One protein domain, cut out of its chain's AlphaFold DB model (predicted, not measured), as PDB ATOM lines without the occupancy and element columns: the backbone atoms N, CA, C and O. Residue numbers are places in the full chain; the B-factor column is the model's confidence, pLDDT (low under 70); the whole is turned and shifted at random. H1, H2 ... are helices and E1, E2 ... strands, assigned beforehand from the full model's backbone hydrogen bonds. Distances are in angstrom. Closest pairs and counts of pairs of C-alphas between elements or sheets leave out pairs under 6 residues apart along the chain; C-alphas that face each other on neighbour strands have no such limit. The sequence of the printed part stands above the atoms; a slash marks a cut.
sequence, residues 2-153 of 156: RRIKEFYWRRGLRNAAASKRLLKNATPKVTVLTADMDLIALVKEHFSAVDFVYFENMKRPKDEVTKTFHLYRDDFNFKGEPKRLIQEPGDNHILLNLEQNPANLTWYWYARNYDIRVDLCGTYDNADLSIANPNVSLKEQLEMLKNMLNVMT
ATOM      1  N   ARG A   2     -62.038  53.845  17.181       63.66
ATOM      2  CA  ARG A   2     -61.198  52.625  17.211       63.66
ATOM      3  C   ARG A   2     -61.808  51.419  16.469       63.66
ATOM      4  O   ARG A   2     -61.172  50.894  15.569       63.66
ATOM      5  N   ARG A   3     -63.084  51.097  16.725       67.50
ATOM      6  CA  ARG A   3     -63.807  49.995  16.051       67.50
ATOM      7  C   ARG A   3     -63.909  50.135  14.524       67.50
ATOM      8  O   ARG A   3     -63.868  49.139  13.818       67.50
ATOM      9  N   ILE A   4     -64.039  51.363  14.010       70.56
ATOM     10  CA  ILE A   4     -64.119  51.616  12.559       70.56
ATOM     11  C   ILE A   4     -62.750  51.381  11.916       70.56
ATOM     12  O   ILE A   4     -62.661  50.729  10.881       70.56
ATOM     13  N   LYS A   5     -61.675  51.855  12.557       69.75
ATOM     14  CA  LYS A   5     -60.303  51.604  12.097       69.75
ATOM     15  C   LYS A   5     -59.956  50.118  12.138       69.75
ATOM     16  O   LYS A   5     -59.451  49.602  11.155       69.75
ATOM     17  N   GLU A   6     -60.305  49.423  13.220       77.31
ATOM     18  CA  GLU A   6     -60.129  47.968  13.339       77.31
ATOM     19  C   GLU A   6     -60.920  47.199  12.268       77.31
ATOM     20  O   GLU A   6     -60.424  46.214  11.727       77.31
ATOM     21  N   PHE A   7     -62.126  47.656  11.917       81.12
ATOM     22  CA  PHE A   7     -62.911  47.069  10.829       81.12
ATOM     23  C   PHE A   7     -62.208  47.201   9.471       81.12
ATOM     24  O   PHE A   7     -62.056  46.204   8.764       81.12
ATOM     25  N   TYR A   8     -61.764  48.410   9.108       80.75
ATOM     26  CA  TYR A   8     -61.059  48.633   7.842       80.75
ATOM     27  C   TYR A   8     -59.699  47.949   7.810       80.75
ATOM     28  O   TYR A   8     -59.356  47.378   6.784       80.75
ATOM     29  N   TRP A   9     -58.991  47.917   8.936       80.94
ATOM     30  CA  TRP A   9     -57.757  47.161   9.099       80.94
ATOM     31  C   TRP A   9     -57.966  45.672   8.808       80.94
ATOM     32  O   TRP A   9     -57.357  45.134   7.889       80.94
ATOM     33  N   ARG A  10     -58.899  45.014   9.510       82.56
ATOM     34  CA  ARG A  10     -59.209  43.590   9.290       82.56
ATOM     35  C   ARG A  10     -59.653  43.309   7.858       82.56
ATOM     36  O   ARG A  10     -59.256  42.304   7.273       82.56
ATOM     37  N   ARG A  11     -60.481  44.188   7.284       83.75
ATOM     38  CA  ARG A  11     -60.931  44.072   5.890       83.75
ATOM     39  C   ARG A  11     -59.775  44.251   4.905       83.75
ATOM     40  O   ARG A  11     -59.709  43.517   3.928       83.75
ATOM     41  N   GLY A  12     -58.892  45.210   5.161       81.69
ATOM     42  CA  GLY A  12     -57.705  45.487   4.364       81.69
ATOM     43  C   GLY A  12     -56.740  44.311   4.361       81.69
ATOM     44  O   GLY A  12     -56.343  43.868   3.294       81.69
ATOM     45  N   LEU A  13     -56.461  43.735   5.533       82.94
ATOM     46  CA  LEU A  13     -55.629  42.536   5.656       82.94
ATOM     47  C   LEU A  13     -56.251  41.309   4.984       82.94
ATOM     48  O   LEU A  13     -55.553  40.575   4.296       82.94
ATOM     49  N   ARG A  14     -57.568  41.106   5.126       84.56
ATOM     50  CA  ARG A  14     -58.277  40.013   4.436       84.56
ATOM     51  C   ARG A  14     -58.171  40.120   2.912       84.56
ATOM     52  O   ARG A  14     -58.147  39.099   2.238       84.56
ATOM     53  N   ASN A  15     -58.127  41.344   2.393       83.94
ATOM     54  CA  ASN A  15     -58.043  41.628   0.963       83.94
ATOM     55  C   ASN A  15     -56.617  41.989   0.519       83.94
ATOM     56  O   ASN A  15     -56.452  42.531  -0.574       83.94
ATOM     57  N   ALA A  16     -55.611  41.751   1.365       84.56
ATOM     58  CA  ALA A  16     -54.227  42.021   1.022       84.56
ATOM     59  C   ALA A  16     -53.851  41.238  -0.236       84.56
ATOM     60  O   ALA A  16     -54.249  40.079  -0.391       84.56
ATOM     61  N   ALA A  17     -53.065  41.860  -1.113       83.75
ATOM     62  CA  ALA A  17     -52.536  41.162  -2.271       83.75
ATOM     63  C   ALA A  17     -51.787  39.899  -1.815       83.75
ATOM     64  O   ALA A  17     -51.123  39.883  -0.767       83.75
ATOM     65  N   ALA A  18     -51.918  38.826  -2.591       84.00
ATOM     66  CA  ALA A  18     -51.013  37.702  -2.452       84.00
ATOM     67  C   ALA A  18     -49.611  38.190  -2.828       84.00
ATOM     68  O   ALA A  18     -49.434  38.874  -3.832       84.00
ATOM     69  N   SER A  19     -48.637  37.861  -1.998       84.81
ATOM     70  CA  SER A  19     -47.228  38.058  -2.307       84.81
ATOM     71  C   SER A  19     -46.792  37.042  -3.355       84.81
ATOM     72  O   SER A  19     -47.368  35.954  -3.463       84.81
ATOM     73  N   LYS A  20     -45.758  37.386  -4.127       82.56
ATOM     74  CA  LYS A  20     -45.241  36.496  -5.180       82.56
ATOM     75  C   LYS A  20     -44.497  35.283  -4.611       82.56
ATOM     76  O   LYS A  20     -44.384  34.273  -5.296       82.56
ATOM     77  N   ARG A  21     -44.026  35.377  -3.358       83.00
ATOM     78  CA  ARG A  21     -43.250  34.358  -2.625       83.00
ATOM     79  C   ARG A  21     -41.984  33.915  -3.357       83.00
ATOM     80  O   ARG A  21     -41.529  32.789  -3.195       83.00
ATOM     81  N   LEU A  22     -41.428  34.816  -4.157       84.75
ATOM     82  CA  LEU A  22     -40.251  34.583  -4.976       84.75
ATOM     83  C   LEU A  22     -39.461  35.884  -5.073       84.75
ATOM     84  O   LEU A  22     -40.048  36.935  -5.317       84.75
ATOM     85  N   LEU A  23     -38.142  35.807  -4.923       88.12
ATOM     86  CA  LEU A  23     -37.241  36.917  -5.213       88.12
ATOM     87  C   LEU A  23     -36.515  36.679  -6.525       88.12
ATOM     88  O   LEU A  23     -36.173  35.549  -6.849       88.12
ATOM     89  N   LYS A  24     -36.248  37.763  -7.254       88.12
ATOM     90  CA  LYS A  24     -35.487  37.701  -8.505       88.12
ATOM     91  C   LYS A  24     -33.985  37.567  -8.262       88.12
ATOM     92  O   LYS A  24     -33.272  37.134  -9.154       88.12
ATOM     93  N   ASN A  25     -33.486  38.028  -7.114       88.06
ATOM     94  CA  ASN A  25     -32.085  37.899  -6.721       88.06
ATOM     95  C   ASN A  25     -31.897  38.116  -5.206       88.06
ATOM     96  O   ASN A  25     -32.802  38.566  -4.502       88.06
ATOM     97  N   ALA A  26     -30.682  37.840  -4.731       84.12
ATOM     98  CA  ALA A  26     -30.274  37.899  -3.328       84.12
ATOM     99  C   ALA A  26     -30.201  39.311  -2.705       84.12
ATOM    100  O   ALA A  26     -29.964  39.444  -1.505       84.12
ATOM    101  N   THR A  27     -30.379  40.382  -3.483       89.88
ATOM    102  CA  THR A  27     -30.248  41.774  -3.021       89.88
ATOM    103  C   THR A  27     -31.568  42.541  -3.154       89.88
ATOM    104  O   THR A  27     -31.678  43.486  -3.943       89.88
ATOM    105  N   PRO A  28     -32.608  42.159  -2.388       94.19
ATOM    106  CA  PRO A  28     -33.894  42.829  -2.460       94.19
ATOM    107  C   PRO A  28     -33.830  44.263  -1.953       94.19
ATOM    108  O   PRO A  28     -33.096  44.598  -1.018       94.19
ATOM    109  N   LYS A  29     -34.700  45.095  -2.522       96.25
ATOM    110  CA  LYS A  29     -35.118  46.326  -1.862       96.25
ATOM    111  C   LYS A  29     -35.950  45.954  -0.638       96.25
ATOM    112  O   LYS A  29     -36.810  45.081  -0.717       96.25
ATOM    113  N   VAL A  30     -35.730  46.632   0.480       96.56
ATOM    114  CA  VAL A  30     -36.438  46.402   1.743       96.56
ATOM    115  C   VAL A  30     -37.260  47.636   2.077       96.56
ATOM    116  O   VAL A  30     -36.730  48.741   2.077       96.56
ATOM    117  N   THR A  31     -38.547  47.473   2.384       96.06
ATOM    118  CA  THR A  31     -39.332  48.509   3.072       96.06
ATOM    119  C   THR A  31     -39.601  48.072   4.500       96.06
ATOM    120  O   THR A  31     -40.262  47.062   4.720       96.06
ATOM    121  N   VAL A  32     -39.103  48.842   5.464       95.19
ATOM    122  CA  VAL A  32     -39.263  48.566   6.896       95.19
ATOM    123  C   VAL A  32     -40.515  49.253   7.437       95.19
ATOM    124  O   VAL A  32     -40.673  50.454   7.241       95.19
ATOM    125  N   LEU A  33     -41.379  48.526   8.146       93.50
ATOM    126  CA  LEU A  33     -42.450  49.105   8.965       93.50
ATOM    127  C   LEU A  33     -41.978  49.164  10.417       93.50
ATOM    128  O   LEU A  33     -41.630  48.128  10.982       93.50
ATOM    129  N   THR A  34     -41.932  50.357  11.007       90.00
ATOM    130  CA  THR A  34     -41.446  50.543  12.380       90.00
ATOM    131  C   THR A  34     -41.956  51.851  12.990       90.00
ATOM    132  O   THR A  34     -42.293  52.800  12.285       90.00
ATOM    133  N   ALA A  35     -41.975  51.913  14.321       85.62
ATOM    134  CA  ALA A  35     -42.156  53.145  15.093       85.62
ATOM    135  C   ALA A  35     -40.851  53.608  15.768       85.62
ATOM    136  O   ALA A  35     -40.868  54.509  16.603       85.62
ATOM    137  N   ASP A  36     -39.725  52.995  15.402       88.81
ATOM    138  CA  ASP A  36     -38.403  53.239  15.962       88.81
ATOM    139  C   ASP A  36     -37.372  53.380  14.830       88.81
ATOM    140  O   ASP A  36     -37.193  52.477  14.002       88.81
ATOM    141  N   MET A  37     -36.730  54.551  14.784       89.56
ATOM    142  CA  MET A  37     -35.730  54.911  13.779       89.56
ATOM    143  C   MET A  37     -34.411  54.152  13.970       89.56
ATOM    144  O   MET A  37     -33.721  53.900  12.979       89.56
ATOM    145  N   ASP A  38     -34.078  53.735  15.193       92.12
ATOM    146  CA  ASP A  38     -32.842  53.000  15.478       92.12
ATOM    147  C   ASP A  38     -32.887  51.604  14.843       92.12
ATOM    148  O   ASP A  38     -31.891  51.115  14.302       92.12
ATOM    149  N   LEU A  39     -34.076  50.997  14.772       91.81
ATOM    150  CA  LEU A  39     -34.271  49.728  14.064       91.81
ATOM    151  C   LEU A  39     -34.007  49.863  12.558       91.81
ATOM    152  O   LEU A  39     -33.512  48.929  11.931       91.81
ATOM    153  N   ILE A  40     -34.285  51.027  11.962       92.81
ATOM    154  CA  ILE A  40     -33.999  51.284  10.540       92.81
ATOM    155  C   ILE A  40     -32.492  51.330  10.309       92.81
ATOM    156  O   ILE A  40     -32.011  50.782   9.314       92.81
ATOM    157  N   ALA A  41     -31.752  51.984  11.209       93.44
ATOM    158  CA  ALA A  41     -30.297  52.025  11.143       93.44
ATOM    159  C   ALA A  41     -29.716  50.605  11.192       93.44
ATOM    160  O   ALA A  41     -28.918  50.252  10.327       93.44
ATOM    161  N   LEU A  42     -30.216  49.758  12.096       94.88
ATOM    162  CA  LEU A  42     -29.787  48.362  12.186       94.88
ATOM    163  C   LEU A  42     -30.097  47.557  10.910       94.88
ATOM    164  O   LEU A  42     -29.261  46.787  10.442       94.88
ATOM    165  N   VAL A  43     -31.271  47.742  10.293       95.75
ATOM    166  CA  VAL A  43     -31.604  47.064   9.022       95.75
ATOM    167  C   VAL A  43     -30.658  47.496   7.894       95.75
ATOM    168  O   VAL A  43     -30.239  46.660   7.091       95.75
ATOM    169  N   LYS A  44     -30.269  48.776   7.853       96.06
ATOM    170  CA  LYS A  44     -29.308  49.308   6.869       96.06
ATOM    171  C   LYS A  44     -27.903  48.721   6.999       96.06
ATOM    172  O   LYS A  44     -27.160  48.747   6.023       96.06
ATOM    173  N   GLU A  45     -27.538  48.159   8.150       95.44
ATOM    174  CA  GLU A  45     -26.279  47.413   8.292       95.44
ATOM    175  C   GLU A  45     -26.306  46.077   7.526       95.44
ATOM    176  O   GLU A  45     -25.260  45.576   7.117       95.44
ATOM    177  N   HIS A  46     -27.492  45.502   7.300       94.75
ATOM    178  CA  HIS A  46     -27.653  44.159   6.732       94.75
ATOM    179  C   HIS A  46     -28.031  44.182   5.246       94.75
ATOM    180  O   HIS A  46     -27.624  43.284   4.497       94.75
ATOM    181  N   PHE A  47     -28.772  45.211   4.821       95.31
ATOM    182  CA  PHE A  47     -29.317  45.371   3.473       95.31
ATOM    183  C   PHE A  47     -28.862  46.686   2.834       95.31
ATOM    184  O   PHE A  47     -28.882  47.740   3.463       95.31
ATOM    185  N   SER A  48     -28.507  46.639   1.548       92.81
ATOM    186  CA  SER A  48     -27.984  47.797   0.809       92.81
ATOM    187  C   SER A  48     -29.063  48.779   0.335       92.81
ATOM    188  O   SER A  48     -28.792  49.971   0.212       92.81
ATOM    189  N   ALA A  49     -30.284  48.303   0.073       95.44
ATOM    190  CA  ALA A  49     -31.395  49.108  -0.430       95.44
ATOM    191  C   ALA A  49     -32.563  49.101   0.566       95.44
ATOM    192  O   ALA A  49     -33.415  48.215   0.523       95.44
ATOM    193  N   VAL A  50     -32.609  50.095   1.457       95.88
ATOM    194  CA  VAL A  50     -33.602  50.173   2.542       95.88
ATOM    195  C   VAL A  50     -34.407  51.469   2.467       95.88
ATOM    196  O   VAL A  50     -33.885  52.555   2.723       95.88
ATOM    197  N   ASP A  51     -35.698  51.321   2.186       94.06
ATOM    198  CA  ASP A  51     -36.745  52.305   2.450       94.06
ATOM    199  C   ASP A  51     -37.444  51.981   3.777       94.06
ATOM    200  O   ASP A  51     -37.316  50.891   4.339       94.06
ATOM    201  N   PHE A  52     -38.239  52.918   4.281       93.44
ATOM    202  CA  PHE A  52     -38.972  52.721   5.522       93.44
ATOM    203  C   PHE A  52     -40.308  53.454   5.532       93.44
ATOM    204  O   PHE A  52     -40.574  54.344   4.726       93.44
ATOM    205  N   VAL A  53     -41.145  53.044   6.471       92.50
ATOM    206  CA  VAL A  53     -42.404  53.663   6.844       92.50
ATOM    207  C   VAL A  53     -42.370  53.799   8.355       92.50
ATOM    208  O   VAL A  53     -42.614  52.848   9.094       92.50
ATOM    209  N   TYR A  54     -42.011  54.997   8.784       89.62
ATOM    210  CA  TYR A  54     -41.971  55.432  10.162       89.62
ATOM    211  C   TYR A  54     -43.273  56.159  10.491       89.62
ATOM    212  O   TYR A  54     -43.638  57.128   9.817       89.62
ATOM    213  N   PHE A  55     -43.997  55.670  11.493       86.62
ATOM    214  CA  PHE A  55     -45.273  56.245  11.908       86.62
ATOM    215  C   PHE A  55     -45.218  56.790  13.332       86.62
ATOM    216  O   PHE A  55     -44.913  56.064  14.275       86.62
ATOM    217  N   GLU A  56     -45.647  58.040  13.488       87.12
ATOM    218  CA  GLU A  56     -45.855  58.671  14.786       87.12
ATOM    219  C   GLU A  56     -47.351  58.856  15.060       87.12
ATOM    220  O   GLU A  56     -48.090  59.493  14.297       87.12
ATOM    221  N   ASN A  57     -47.820  58.358  16.207       85.69
ATOM    222  CA  ASN A  57     -49.221  58.486  16.619       85.69
ATOM    223  C   ASN A  57     -49.551  59.878  17.193       85.69
ATOM    224  O   ASN A  57     -50.187  60.021  18.240       85.69
ATOM    225  N   MET A  58     -49.146  60.925  16.483       89.50
ATOM    226  CA  MET A  58     -49.432  62.316  16.803       89.50
ATOM    227  C   MET A  58     -49.943  63.064  15.573       89.50
ATOM    228  O   MET A  58     -49.963  62.538  14.462       89.50
ATOM    229  N   LYS A  59     -50.438  64.284  15.786       91.00
ATOM    230  CA  LYS A  59     -50.746  65.191  14.678       91.00
ATOM    231  C   LYS A  59     -49.430  65.707  14.102       91.00
ATOM    232  O   LYS A  59     -48.536  66.024  14.886       91.00
ATOM    233  N   ARG A  60     -49.350  65.853  12.781       92.06
ATOM    234  CA  ARG A  60     -48.176  66.434  12.141       92.06
ATOM    235  C   ARG A  60     -47.850  67.828  12.704       92.06
ATOM    236  O   ARG A  60     -48.759  68.666  12.811       92.06
ATOM    237  N   PRO A  61     -46.575  68.105  13.027       93.88
ATOM    238  CA  PRO A  61     -46.108  69.460  13.299       93.88
ATOM    239  C   PRO A  61     -46.379  70.403  12.114       93.88
ATOM    240  O   PRO A  61     -46.295  70.008  10.957       93.88
ATOM    241  N   LYS A  62     -46.711  71.670  12.382       89.31
ATOM    242  CA  LYS A  62     -47.112  72.624  11.325       89.31
ATOM    243  C   LYS A  62     -46.020  72.877  10.280       89.31
ATOM    244  O   LYS A  62     -46.353  73.134   9.129       89.31
ATOM    245  N   ASP A  63     -44.761  72.781  10.693       90.06
ATOM    246  CA  ASP A  63     -43.597  73.103   9.865       90.06
ATOM    247  C   ASP A  63     -43.052  71.881   9.108       90.06
ATOM    248  O   ASP A  63     -42.120  71.995   8.313       90.06
ATOM    249  N   GLU A  64     -43.641  70.701   9.321       88.88
ATOM    250  CA  GLU A  64     -43.227  69.487   8.635       88.88
ATOM    251  C   GLU A  64     -43.955  69.283   7.307       88.88
ATOM    252  O   GLU A  64     -45.185  69.309   7.201       88.88
ATOM    253  N   VAL A  65     -43.164  69.020   6.267       88.38
ATOM    254  CA  VAL A  65     -43.670  68.702   4.933       88.38
ATOM    255  C   VAL A  65     -44.182  67.265   4.898       88.38
ATOM    256  O   VAL A  65     -43.591  66.354   5.475       88.38
ATOM    257  N   THR A  66     -45.262  67.043   4.151       85.81
ATOM    258  CA  THR A  66     -45.789  65.701   3.885       85.81
ATOM    259  C   THR A  66     -44.748  64.796   3.226       85.81
ATOM    260  O   THR A  66     -44.360  65.031   2.084       85.81
ATOM    261  N   LYS A  67     -44.367  63.702   3.893       87.44
ATOM    262  CA  LYS A  67     -43.415  62.698   3.384       87.44
ATOM    263  C   LYS A  67     -44.077  61.347   3.154       87.44
ATOM    264  O   LYS A  67     -45.189  61.099   3.616       87.44
ATOM    265  N   THR A  68     -43.406  60.483   2.381       82.88
ATOM    266  CA  THR A  68     -43.883  59.121   2.078       82.88
ATOM    267  C   THR A  68     -43.482  58.040   3.041       82.88
ATOM    268  O   THR A  68     -44.174  57.029   3.128       82.88
ATOM    269  N   PHE A  69     -42.418  58.305   3.767       87.06
ATOM    270  CA  PHE A  69     -41.757  57.375   4.656       87.06
ATOM    271  C   PHE A  69     -41.882  57.796   6.120       87.06
ATOM    272  O   PHE A  69     -41.563  57.009   6.991       87.06
ATOM    273  N   HIS A  70     -42.329  59.021   6.404       90.50
ATOM    274  CA  HIS A  70     -42.523  59.543   7.757       90.50
ATOM    275  C   HIS A  70     -43.936  60.099   7.846       90.50
ATOM    276  O   HIS A  70     -44.289  61.031   7.119       90.50
ATOM    277  N   LEU A  71     -44.761  59.440   8.651       90.19
ATOM    278  CA  LEU A  71     -46.205  59.572   8.622       90.19
ATOM    279  C   LEU A  71     -46.752  59.914   9.995       90.19
ATOM    280  O   LEU A  71     -46.345  59.353  11.009       90.19
ATOM    281  N   TYR A  72     -47.767  60.760   9.978       91.00
ATOM    282  CA  TYR A  72     -48.489  61.192  11.160       91.00
ATOM    283  C   TYR A  72     -49.930  60.708  11.119       91.00
ATOM    284  O   TYR A  72     -50.465  60.309  10.082       91.00
ATOM    285  N   ARG A  73     -50.617  60.766  12.258       88.75
ATOM    286  CA  ARG A  73     -52.002  60.295  12.384       88.75
ATOM    287  C   ARG A  73     -52.962  60.956  11.390       88.75
ATOM    288  O   ARG A  73     -53.931  60.323  10.972       88.75
ATOM    289  N   ASP A  74     -52.738  62.221  11.048       90.38
ATOM    290  CA  ASP A  74     -53.554  62.998  10.113       90.38
ATOM    291  C   ASP A  74     -53.204  62.784   8.633       90.38
ATOM    292  O   ASP A  74     -53.929  63.284   7.769       90.38
ATOM    293  N   ASP A  75     -52.209  61.948   8.330       90.50
ATOM    294  CA  ASP A  75     -51.867  61.535   6.958       90.50
ATOM    295  C   ASP A  75     -52.765  60.443   6.411       90.50
ATOM    296  O   ASP A  75     -52.764  60.153   5.211       90.50
ATOM    297  N   PHE A  76     -53.592  59.893   7.289       88.81
ATOM    298  CA  PHE A  76     -54.529  58.838   6.993       88.81
ATOM    299  C   PHE A  76     -55.949  59.377   6.902       88.81
ATOM    300  O   PHE A  76     -56.369  60.265   7.652       88.81
ATOM    301  N   ASN A  77     -56.723  58.817   5.981       88.56
ATOM    302  CA  ASN A  77     -58.163  59.002   5.958       88.56
ATOM    303  C   ASN A  77     -58.822  58.232   7.125       88.56
ATOM    304  O   ASN A  77     -58.173  57.538   7.911       88.56
ATOM    305  N   PHE A  78     -60.144  58.337   7.253       82.25
ATOM    306  CA  PHE A  78     -60.879  57.673   8.336       82.25
ATOM    307  C   PHE A  78     -60.801  56.133   8.291       82.25
ATOM    308  O   PHE A  78     -61.045  55.493   9.316       82.25
ATOM    309  N   LYS A  79     -60.454  55.547   7.136       83.25
ATOM    310  CA  LYS A  79     -60.241  54.104   6.950       83.25
ATOM    311  C   LYS A  79     -58.838  53.652   7.356       83.25
ATOM    312  O   LYS A  79     -58.600  52.456   7.465       83.25
ATOM    313  N   GLY A  80     -57.921  54.588   7.604       81.62
ATOM    314  CA  GLY A  80     -56.516  54.276   7.847       81.62
ATOM    315  C   GLY A  80     -55.699  54.091   6.567       81.62
ATOM    316  O   GLY A  80     -54.616  53.534   6.641       81.62
ATOM    317  N   GLU A  81     -56.195  54.542   5.412       87.38
ATOM    318  CA  GLU A  81     -55.420  54.572   4.165       87.38
ATOM    319  C   GLU A  81     -54.706  55.928   4.041       87.38
ATOM    320  O   GLU A  81     -55.282  56.952   4.438       87.38
ATOM    321  N   PRO A  82     -53.491  55.985   3.476       89.19
ATOM    322  CA  PRO A  82     -52.814  57.244   3.202       89.19
ATOM    323  C   PRO A  82     -53.676  58.141   2.310       89.19
ATOM    324  O   PRO A  82     -54.228  57.700   1.305       89.19
ATOM    325  N   LYS A  83     -53.766  59.432   2.634       90.00
ATOM    326  CA  LYS A  83     -54.520  60.421   1.834       90.00
ATOM    327  C   LYS A  83     -53.906  60.712   0.463       90.00
ATOM    328  O   LYS A  83     -54.470  61.472  -0.316       90.00
ATOM    329  N   ARG A  84     -52.733  60.157   0.190       86.31
ATOM    330  CA  ARG A  84     -51.928  60.416  -0.997       86.31
ATOM    331  C   ARG A  84     -51.587  59.110  -1.683       86.31
ATOM    332  O   ARG A  84     -51.480  58.073  -1.032       86.31
ATOM    333  N   LEU A  85     -51.377  59.196  -2.988       85.94
ATOM    334  CA  LEU A  85     -50.999  58.049  -3.793       85.94
ATOM    335  C   LEU A  85     -49.597  57.566  -3.400       85.94
ATOM    336  O   LEU A  85     -48.647  58.348  -3.374       85.94
ATOM    337  N   ILE A  86     -49.479  56.272  -3.113       88.12
ATOM    338  CA  ILE A  86     -48.200  55.585  -2.931       88.12
ATOM    339  C   ILE A  86     -48.009  54.672  -4.142       88.12
ATOM    340  O   ILE A  86     -48.913  53.912  -4.473       88.12
ATOM    341  N   GLN A  87     -46.853  54.715  -4.801       87.44
ATOM    342  CA  GLN A  87     -46.551  53.800  -5.912       87.44
ATOM    343  C   GLN A  87     -46.396  52.367  -5.413       87.44
ATOM    344  O   GLN A  87     -45.882  52.177  -4.307       87.44
ATOM    345  N   GLU A  88     -46.898  51.390  -6.174       89.25
ATOM    346  CA  GLU A  88     -46.778  49.964  -5.833       89.25
ATOM    347  C   GLU A  88     -45.313  49.542  -5.666       89.25
ATOM    348  O   GLU A  88     -44.435  50.155  -6.283       89.25
ATOM    349  N   PRO A  89     -45.036  48.539  -4.809       90.25
ATOM    350  CA  PRO A  89     -43.710  47.946  -4.720       90.25
ATOM    351  C   PRO A  89     -43.241  47.501  -6.106       90.25
ATOM    352  O   PRO A  89     -44.032  47.005  -6.913       90.25
ATOM    353  N   GLY A  90     -41.956  47.708  -6.381       88.75
ATOM    354  CA  GLY A  90     -41.336  47.194  -7.596       88.75
ATOM    355  C   GLY A  90     -41.090  45.691  -7.503       88.75
ATOM    356  O   GLY A  90     -41.463  45.035  -6.534       88.75
ATOM    357  N   ASP A  91     -40.412  45.153  -8.509       91.00
ATOM    358  CA  ASP A  91     -39.878  43.799  -8.420       91.00
ATOM    359  C   ASP A  91     -38.661  43.728  -7.490       91.00
ATOM    360  O   ASP A  91     -37.933  44.705  -7.302       91.00
ATOM    361  N   ASN A  92     -38.412  42.525  -6.982       93.75
ATOM    362  CA  ASN A  92     -37.374  42.201  -6.018       93.75
ATOM    363  C   ASN A  92     -37.470  43.040  -4.732       93.75
ATOM    364  O   ASN A  92     -36.476  43.589  -4.248       93.75
ATOM    365  N   HIS A  93     -38.687  43.182  -4.206       95.56
ATOM    366  CA  HIS A  93     -39.000  44.069  -3.088       95.56
ATOM    367  C   HIS A  93     -39.663  43.300  -1.945       95.56
ATOM    368  O   HIS A  93     -40.762  42.760  -2.091       95.56
ATOM    369  N   ILE A  94     -39.013  43.296  -0.782       95.81
ATOM    370  CA  ILE A  94     -39.558  42.735   0.453       95.81
ATOM    371  C   ILE A  94     -40.127  43.815   1.373       95.81
ATOM    372  O   ILE A  94     -39.598  44.925   1.484       95.81
ATOM    373  N   LEU A  95     -41.184  43.452   2.087       95.62
ATOM    374  CA  LEU A  95     -41.657  44.190   3.248       95.62
ATOM    375  C   LEU A  95     -41.113  43.529   4.511       95.62
ATOM    376  O   LEU A  95     -41.276  42.324   4.680       95.62
ATOM    377  N   LEU A  96     -40.535  44.320   5.408       95.69
ATOM    378  CA  LEU A  96     -40.062  43.874   6.711       95.69
ATOM    379  C   LEU A  96     -40.873  44.557   7.812       95.69
ATOM    380  O   LEU A  96     -40.738  45.761   8.030       95.69
ATOM    381  N   ASN A  97     -41.716  43.800   8.506       93.12
ATOM    382  CA  ASN A  97     -42.451  44.302   9.655       93.12
ATOM    383  C   ASN A  97     -41.631  44.164  10.943       93.12
ATOM    384  O   ASN A  97     -41.304  43.048  11.349       93.12
ATOM    385  N   LEU A  98     -41.369  45.302  11.590       91.38
ATOM    386  CA  LEU A  98     -40.780  45.409  12.928       91.38
ATOM    387  C   LEU A  98     -41.746  46.068  13.930       91.38
ATOM    388  O   LEU A  98     -41.354  46.429  15.038       91.38
ATOM    389  N   GLU A  99     -43.009  46.281  13.548       87.12
ATOM    390  CA  GLU A  99     -44.005  46.823  14.467       87.12
ATOM    391  C   GLU A  99     -44.510  45.746  15.423       87.12
ATOM    392  O   GLU A  99     -44.903  44.657  14.995       87.12
ATOM    393  N   GLN A 100     -44.568  46.086  16.711       78.50
ATOM    394  CA  GLN A 100     -45.177  45.252  17.744       78.50
ATOM    395  C   GLN A 100     -46.712  45.302  17.683       78.50
ATOM    396  O   GLN A 100     -47.307  46.263  17.198       78.50
ATOM    397  N   ASN A 101     -47.364  44.268  18.214       67.88
ATOM    398  CA  ASN A 101     -48.819  44.181  18.310       67.88
ATOM    399  C   ASN A 101     -49.352  45.083  19.452       67.88
ATOM    400  O   ASN A 101     -48.896  44.940  20.589       67.88
ATOM    401  N   PRO A 102     -50.337  45.972  19.213       63.41
ATOM    402  CA  PRO A 102     -51.088  46.162  17.971       63.41
ATOM    403  C   PRO A 102     -50.331  46.949  16.905       63.41
ATOM    404  O   PRO A 102     -49.792  48.016  17.184       63.41
ATOM    405  N   ALA A 103     -50.410  46.443  15.668       64.19
ATOM    406  CA  ALA A 103     -49.913  47.123  14.479       64.19
ATOM    407  C   ALA A 103     -50.425  48.566  14.412       64.19
ATOM    408  O   ALA A 103     -51.584  48.857  14.744       64.19
ATOM    409  N   ASN A 104     -49.582  49.469  13.920       69.00
ATOM    410  CA  ASN A 104     -49.968  50.855  13.720       69.00
ATOM    411  C   ASN A 104     -50.900  51.007  12.503       69.00
ATOM    412  O   ASN A 104     -51.396  50.058  11.892       69.00
ATOM    413  N   LEU A 105     -51.129  52.257  12.091       69.06
ATOM    414  CA  LEU A 105     -51.852  52.583  10.858       69.06
ATOM    415  C   LEU A 105     -51.059  52.250   9.575       69.06
ATOM    416  O   LEU A 105     -51.463  52.658   8.490       69.06
ATOM    417  N   THR A 106     -49.958  51.500   9.663       76.69
ATOM    418  CA  THR A 106     -49.110  51.121   8.521       76.69
ATOM    419  C   THR A 106     -49.568  49.831   7.827       76.69
ATOM    420  O   THR A 106     -48.985  49.441   6.815       76.69
ATOM    421  N   TRP A 107     -50.670  49.214   8.278       84.19
ATOM    422  CA  TRP A 107     -51.273  48.036   7.634       84.19
ATOM    423  C   TRP A 107     -51.497  48.210   6.127       84.19
ATOM    424  O   TRP A 107     -51.464  47.234   5.380       84.19
ATOM    425  N   TYR A 108     -51.724  49.450   5.674       87.81
ATOM    426  CA  TYR A 108     -51.890  49.762   4.261       87.81
ATOM    427  C   TYR A 108     -50.675  49.321   3.448       87.81
ATOM    428  O   TYR A 108     -50.853  48.770   2.371       87.81
ATOM    429  N   TRP A 109     -49.455  49.514   3.966       90.69
ATOM    430  CA  TRP A 109     -48.248  49.004   3.323       90.69
ATOM    431  C   TRP A 109     -48.215  47.487   3.387       90.69
ATOM    432  O   TRP A 109     -47.964  46.871   2.367       90.69
ATOM    433  N   TYR A 110     -48.561  46.869   4.513       89.38
ATOM    434  CA  TYR A 110     -48.629  45.409   4.590       89.38
ATOM    435  C   TYR A 110     -49.521  44.761   3.516       89.38
ATOM    436  O   TYR A 110     -49.194  43.705   2.972       89.38
ATOM    437  N   ALA A 111     -50.627  45.413   3.161       88.44
ATOM    438  CA  ALA A 111     -51.601  44.882   2.215       88.44
ATOM    439  C   ALA A 111     -51.170  44.912   0.728       88.44
ATOM    440  O   ALA A 111     -51.933  44.455  -0.126       88.44
ATOM    441  N   ARG A 112     -49.988  45.452   0.404       90.44
ATOM    442  CA  ARG A 112     -49.546  45.711  -0.981       90.44
ATOM    443  C   ARG A 112     -48.804  44.537  -1.610       90.44
ATOM    444  O   ARG A 112     -48.440  43.577  -0.934       90.44
ATOM    445  N   ASN A 113     -48.563  44.643  -2.915       90.50
ATOM    446  CA  ASN A 113     -48.011  43.570  -3.738       90.50
ATOM    447  C   ASN A 113     -46.477  43.443  -3.629       90.50
ATOM    448  O   ASN A 113     -45.762  43.664  -4.603       90.50
ATOM    449  N   TYR A 114     -45.972  43.129  -2.433       93.31
ATOM    450  CA  TYR A 114     -44.558  42.790  -2.233       93.31
ATOM    451  C   TYR A 114     -44.254  41.370  -2.701       93.31
ATOM    452  O   TYR A 114     -45.115  40.488  -2.675       93.31
ATOM    453  N   ASP A 115     -42.999  41.126  -3.058       93.69
ATOM    454  CA  ASP A 115     -42.551  39.790  -3.436       93.69
ATOM    455  C   ASP A 115     -42.517  38.851  -2.231       93.69
ATOM    456  O   ASP A 115     -43.007  37.727  -2.316       93.69
ATOM    457  N   ILE A 116     -42.016  39.333  -1.089       93.25
ATOM    458  CA  ILE A 116     -42.033  38.614   0.190       93.25
ATOM    459  C   ILE A 116     -42.439  39.579   1.306       93.25
ATOM    460  O   ILE A 116     -41.923  40.696   1.400       93.25
ATOM    461  N   ARG A 117     -43.345  39.138   2.179       93.81
ATOM    462  CA  ARG A 117     -43.664  39.809   3.444       93.81
ATOM    463  C   ARG A 117     -43.030  39.054   4.598       93.81
ATOM    464  O   ARG A 117     -43.349  37.891   4.831       93.81
ATOM    465  N   VAL A 118     -42.164  39.740   5.323       94.06
ATOM    466  CA  VAL A 118     -41.456  39.215   6.484       94.06
ATOM    467  C   VAL A 118     -42.004  39.879   7.734       94.06
ATOM    468  O   VAL A 118     -42.122  41.103   7.785       94.06
ATOM    469  N   ASP A 119     -42.307  39.081   8.746       91.69
ATOM    470  CA  ASP A 119     -42.696  39.565  10.061       91.69
ATOM    471  C   ASP A 119     -41.747  39.036  11.138       91.69
ATOM    472  O   ASP A 119     -41.634  37.830  11.361       91.69
ATOM    473  N   LEU A 120     -41.039  39.952  11.800       90.38
ATOM    474  CA  LEU A 120     -40.109  39.627  12.885       90.38
ATOM    475  C   LEU A 120     -40.716  39.868  14.273       90.38
ATOM    476  O   LEU A 120     -40.082  39.582  15.286       90.38
ATOM    477  N   CYS A 121     -41.947  40.381  14.347       85.75
ATOM    478  CA  CYS A 121     -42.602  40.715  15.613       85.75
ATOM    479  C   CYS A 121     -43.857  39.886  15.907       85.75
ATOM    480  O   CYS A 121     -44.401  39.996  17.005       85.75
ATOM    481  N   GLY A 122     -44.304  39.040  14.971       83.06
ATOM    482  CA  GLY A 122     -45.476  38.177  15.161       83.06
ATOM    483  C   GLY A 122     -46.790  38.963  15.195       83.06
ATOM    484  O   GLY A 122     -47.704  38.644  15.952       83.06
ATOM    485  N   THR A 123     -46.858  40.033  14.410       84.06
ATOM    486  CA  THR A 123     -47.991  40.953  14.300       84.06
ATOM    487  C   THR A 123     -48.965  40.549  13.187       84.06
ATOM    488  O   THR A 123     -50.160  40.832  13.288       84.06
ATOM    489  N   TYR A 124     -48.481  39.892  12.130       84.50
ATOM    490  CA  TYR A 124     -49.244  39.512  10.945       84.50
ATOM    491  C   TYR A 124     -49.153  38.005  10.672       84.50
ATOM    492  O   TYR A 124     -48.195  37.515  10.074       84.50
ATOM    493  N   ASP A 125     -50.215  37.277  11.022       83.25
ATOM    494  CA  ASP A 125     -50.300  35.813  10.884       83.25
ATOM    495  C   ASP A 125     -50.154  35.300   9.440       83.25
ATOM    496  O   ASP A 125     -49.857  34.129   9.219       83.25
ATOM    497  N   ASN A 126     -50.391  36.154   8.441       85.56
ATOM    498  CA  ASN A 126     -50.318  35.807   7.022       85.56
ATOM    499  C   ASN A 126     -49.018  36.257   6.334       85.56
ATOM    500  O   ASN A 126     -48.987  36.334   5.102       85.56
ATOM    501  N   ALA A 127     -47.968  36.574   7.100       89.62
ATOM    502  CA  ALA A 127     -46.643  36.829   6.545       89.62
ATOM    503  C   ALA A 127     -46.099  35.578   5.836       89.62
ATOM    504  O   ALA A 127     -46.413  34.449   6.207       89.62
ATOM    505  N   ASP A 128     -45.283  35.779   4.803       90.62
ATOM    506  CA  ASP A 128     -44.668  34.668   4.070       90.62
ATOM    507  C   ASP A 128     -43.551  34.023   4.880       90.62
ATOM    508  O   ASP A 128     -43.390  32.806   4.859       90.62
ATOM    509  N   LEU A 129     -42.802  34.855   5.606       90.00
ATOM    510  CA  LEU A 129     -41.779  34.440   6.552       90.00
ATOM    511  C   LEU A 129     -42.076  35.081   7.900       90.00
ATOM    512  O   LEU A 129     -42.218  36.301   7.997       90.00
ATOM    513  N   SER A 130     -42.135  34.256   8.940       85.44
ATOM    514  CA  SER A 130     -42.230  34.710  10.322       85.44
ATOM    515  C   SER A 130     -41.042  34.157  11.097       85.44
ATOM    516  O   SER A 130     -40.876  32.942  11.195       85.44
ATOM    517  N   ILE A 131     -40.187  35.053  11.593       80.38
ATOM    518  CA  ILE A 131     -38.977  34.711  12.369       80.38
ATOM    519  C   ILE A 131     -39.045  35.380  13.750       80.38
ATOM    520  O   ILE A 131     -38.032  35.657  14.384       80.38
ATOM    521  N   ALA A 132     -40.260  35.652  14.230       79.69
ATOM    522  CA  ALA A 132     -40.470  36.246  15.538       79.69
ATOM    523  C   ALA A 132     -39.979  35.291  16.636       79.69
ATOM    524  O   ALA A 132     -40.613  34.276  16.930       79.69
ATOM    525  N   ASN A 133     -38.837  35.617  17.243       79.56
ATOM    526  CA  ASN A 133     -38.280  34.862  18.356       79.56
ATOM    527  C   ASN A 133     -37.871  35.813  19.491       79.56
ATOM    528  O   ASN A 133     -36.892  36.546  19.346       79.56
ATOM    529  N   PRO A 134     -38.574  35.792  20.640       76.69
ATOM    530  CA  PRO A 134     -38.286  36.695  21.753       76.69
ATOM    531  C   PRO A 134     -36.916  36.446  22.406       76.69
ATOM    532  O   PRO A 134     -36.441  37.299  23.147       76.69
ATOM    533  N   ASN A 135     -36.280  35.302  22.135       84.62
ATOM    534  CA  ASN A 135     -34.982  34.930  22.701       84.62
ATOM    535  C   ASN A 135     -33.797  35.248  21.774       84.62
ATOM    536  O   ASN A 135     -32.664  34.934  22.124       84.62
ATOM    537  N   VAL A 136     -34.044  35.817  20.590       86.81
ATOM    538  CA  VAL A 136     -33.012  36.106  19.586       86.81
ATOM    539  C   VAL A 136     -33.008  37.601  19.309       86.81
ATOM    540  O   VAL A 136     -34.065  38.202  19.101       86.81
ATOM    541  N   SER A 137     -31.826  38.214  19.301       90.50
ATOM    542  CA  SER A 137     -31.708  39.649  19.034       90.50
ATOM    543  C   SER A 137     -32.173  39.989  17.614       90.50
ATOM    544  O   SER A 137     -32.068  39.173  16.699       90.50
ATOM    545  N   LEU A 138     -32.646  41.220  17.390       90.12
ATOM    546  CA  LEU A 138     -33.049  41.651  16.046       90.12
ATOM    547  C   LEU A 138     -31.902  41.503  15.035       90.12
ATOM    548  O   LEU A 138     -32.131  41.086  13.907       90.12
ATOM    549  N   LYS A 139     -30.662  41.787  15.449       92.88
ATOM    550  CA  LYS A 139     -29.476  41.613  14.606       92.88
ATOM    551  C   LYS A 139     -29.331  40.169  14.116       92.88
ATOM    552  O   LYS A 139     -29.181  39.934  12.925       92.88
ATOM    553  N   GLU A 140     -29.441  39.201  15.019       92.62
ATOM    554  CA  GLU A 140     -29.383  37.780  14.660       92.62
ATOM    555  C   GLU A 140     -30.564  37.366  13.773       92.62
ATOM    556  O   GLU A 140     -30.371  36.627  12.810       92.62
ATOM    557  N   GLN A 141     -31.772  37.882  14.028       93.06
ATOM    558  CA  GLN A 141     -32.930  37.630  13.163       93.06
ATOM    559  C   GLN A 141     -32.723  38.181  11.740       93.06
ATOM    560  O   GLN A 141     -33.107  37.529  10.770       93.06
ATOM    561  N   LEU A 142     -32.087  39.350  11.597       94.38
ATOM    562  CA  LEU A 142     -31.755  39.942  10.297       94.38
ATOM    563  C   LEU A 142     -30.690  39.128   9.548       94.38
ATOM    564  O   LEU A 142     -30.823  38.930   8.340       94.38
ATOM    565  N   GLU A 143     -29.680  38.606  10.247       93.38
ATOM    566  CA  GLU A 143     -28.695  37.687   9.659       93.38
ATOM    567  C   GLU A 143     -29.339  36.368   9.209       93.38
ATOM    568  O   GLU A 143     -29.107  35.900   8.092       93.38
ATOM    569  N   MET A 144     -30.217  35.787  10.033       92.12
ATOM    570  CA  MET A 144     -30.994  34.603   9.654       92.12
ATOM    571  C   MET A 144     -31.841  34.870   8.408       92.12
ATOM    572  O   MET A 144     -31.815  34.070   7.472       92.12
ATOM    573  N   LEU A 145     -32.545  36.006   8.370       92.81
ATOM    574  CA  LEU A 145     -33.337  36.410   7.215       92.81
ATOM    575  C   LEU A 145     -32.464  36.514   5.964       92.81
ATOM    576  O   LEU A 145     -32.781  35.901   4.951       92.81
ATOM    577  N   LYS A 146     -31.344  37.236   6.030       92.19
ATOM    578  CA  LYS A 146     -30.421  37.398   4.901       92.19
ATOM    579  C   LYS A 146     -29.942  36.052   4.354       92.19
ATOM    580  O   LYS A 146     -29.950  35.842   3.142       92.19
ATOM    581  N   ASN A 147     -29.606  35.114   5.238       90.88
ATOM    582  CA  ASN A 147     -29.219  33.760   4.846       90.88
ATOM    583  C   ASN A 147     -30.366  32.992   4.173       90.88
ATOM    584  O   ASN A 147     -30.143  32.351   3.148       90.88
ATOM    585  N   MET A 148     -31.596  33.091   4.690       89.81
ATOM    586  CA  MET A 148     -32.769  32.479   4.053       89.81
ATOM    587  C   MET A 148     -33.022  33.042   2.649       89.81
ATOM    588  O   MET A 148     -33.261  32.273   1.720       89.81
ATOM    589  N   LEU A 149     -32.929  34.365   2.475       90.38
ATOM    590  CA  LEU A 149     -33.142  35.017   1.178       90.38
ATOM    591  C   LEU A 149     -32.067  34.628   0.153       90.38
ATOM    592  O   LEU A 149     -32.386  34.413  -1.017       90.38
ATOM    593  N   ASN A 150     -30.815  34.465   0.591       89.19
ATOM    594  CA  ASN A 150     -29.758  33.913  -0.256       89.19
ATOM    595  C   ASN A 150     -30.136  32.503  -0.728       89.19
ATOM    596  O   ASN A 150     -30.188  32.254  -1.923       89.19
ATOM    597  N   VAL A 151     -30.500  31.594   0.182       87.56
ATOM    598  CA  VAL A 151     -30.884  30.216  -0.188       87.56
ATOM    599  C   VAL A 151     -32.072  30.180  -1.158       87.56
ATOM    600  O   VAL A 151     -32.091  29.357  -2.070       87.56
ATOM    601  N   MET A 152     -33.047  31.080  -1.007       85.31
ATOM    602  CA  MET A 152     -34.203  31.168  -1.911       85.31
ATOM    603  C   MET A 152     -33.843  31.577  -3.342       85.31
ATOM    604  O   MET A 152     -34.620  31.301  -4.248       85.31
ATOM    605  N   THR A 153     -32.706  32.242  -3.545       84.62
ATOM    606  CA  THR A 153     -32.329  32.843  -4.834       84.62
ATOM    607  C   THR A 153     -31.181  32.114  -5.530       84.62
ATOM    608  O   THR A 153     -30.951  32.350  -6.708       84.62
TER     609      THR A 153
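Overview. This is residues 2 to 153 of the 156 residues of an uncharacterized protein of Cryomorphaceae bacterium (UniProt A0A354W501). A twisted sheet of five parallel strands makes the core; H2 covers one face over E2 and E1, and H4 packs steeply on H2. Short H3 grazes the sheet, with H1 packed on H3 farther out, and long links loop between. The 152 printed residues run H1 E1 H2 E2 E3 E4 H3 E5 H4, sheet order E3 E2 E1 E4 E5; the class is mixed, helices and strands, with 68 residues in named elements, under half. The whole is compact, radius of gyration of the C-alphas 15.1 A, spanning 43 by 32 by 31 A.

Along the chain. Find C-alpha 29 at (-35.118, 46.326, -1.862), where E1 begins, residues 29 to 34, 16.1 A. E2 is residues 50 to 56, 19.3 A; E3, 70 to 72; E4, 93 to 97; E5, 116 to 119. H2 is residues 37 to 46, 15.2 A; H3, 107 to 110; H1, 2 to 14, 18.2 A. H4, residues 138 to 153, 22.7 A, ends at (-32.329, 32.843, -4.834).

Arrangement. Look across the sheet for N 71 and O 54 at 2.8 A between E3 and E2, N 53 and O 32 at 2.7 A between E2 and E1, N 33 and O 96 at 2.8 A between E1 and E4, and N 118 and O 95 at 2.8 A between E4 and E5. E1, H2, E2 and E4, H3, E5 are strand-helix-strand units, parallel neighbours with a helix between, with right-handed crossovers. H2, on one face, gives two layers, helix and sheet, at a height over the sheet of 9.3 A, along the strands at 22 degrees to E1 on the local plane. H4 touches H2 with residues 139 to 146 alone, C-alphas of His 46 and Leu 142 closest at 6.9 A, a steep tilt of 43 degrees, the same way. H3 only grazes the sheet, with its residues 107 to 110; H1, which is not on the sheet, touches H3 with residues 9 to 13 alone, the C-alphas of Trp 9 and Trp 107 closest at 6.7 A. Every O i to N i+4 pair is within hydrogen-bond range in H1 and H4, 5 of 6 in H2; H3 is too short for one.

Size, cuts and confidence. The farthest C-alphas, of Lys 62 and Val 151, are 46.8 A apart. The printed part has no cut; H1 to E1, E2 to E3, E3 to E4 and E5 to H4 are long links. Model pLDDT is under 70 at residues 2 to 3, 5 and 101 to 105.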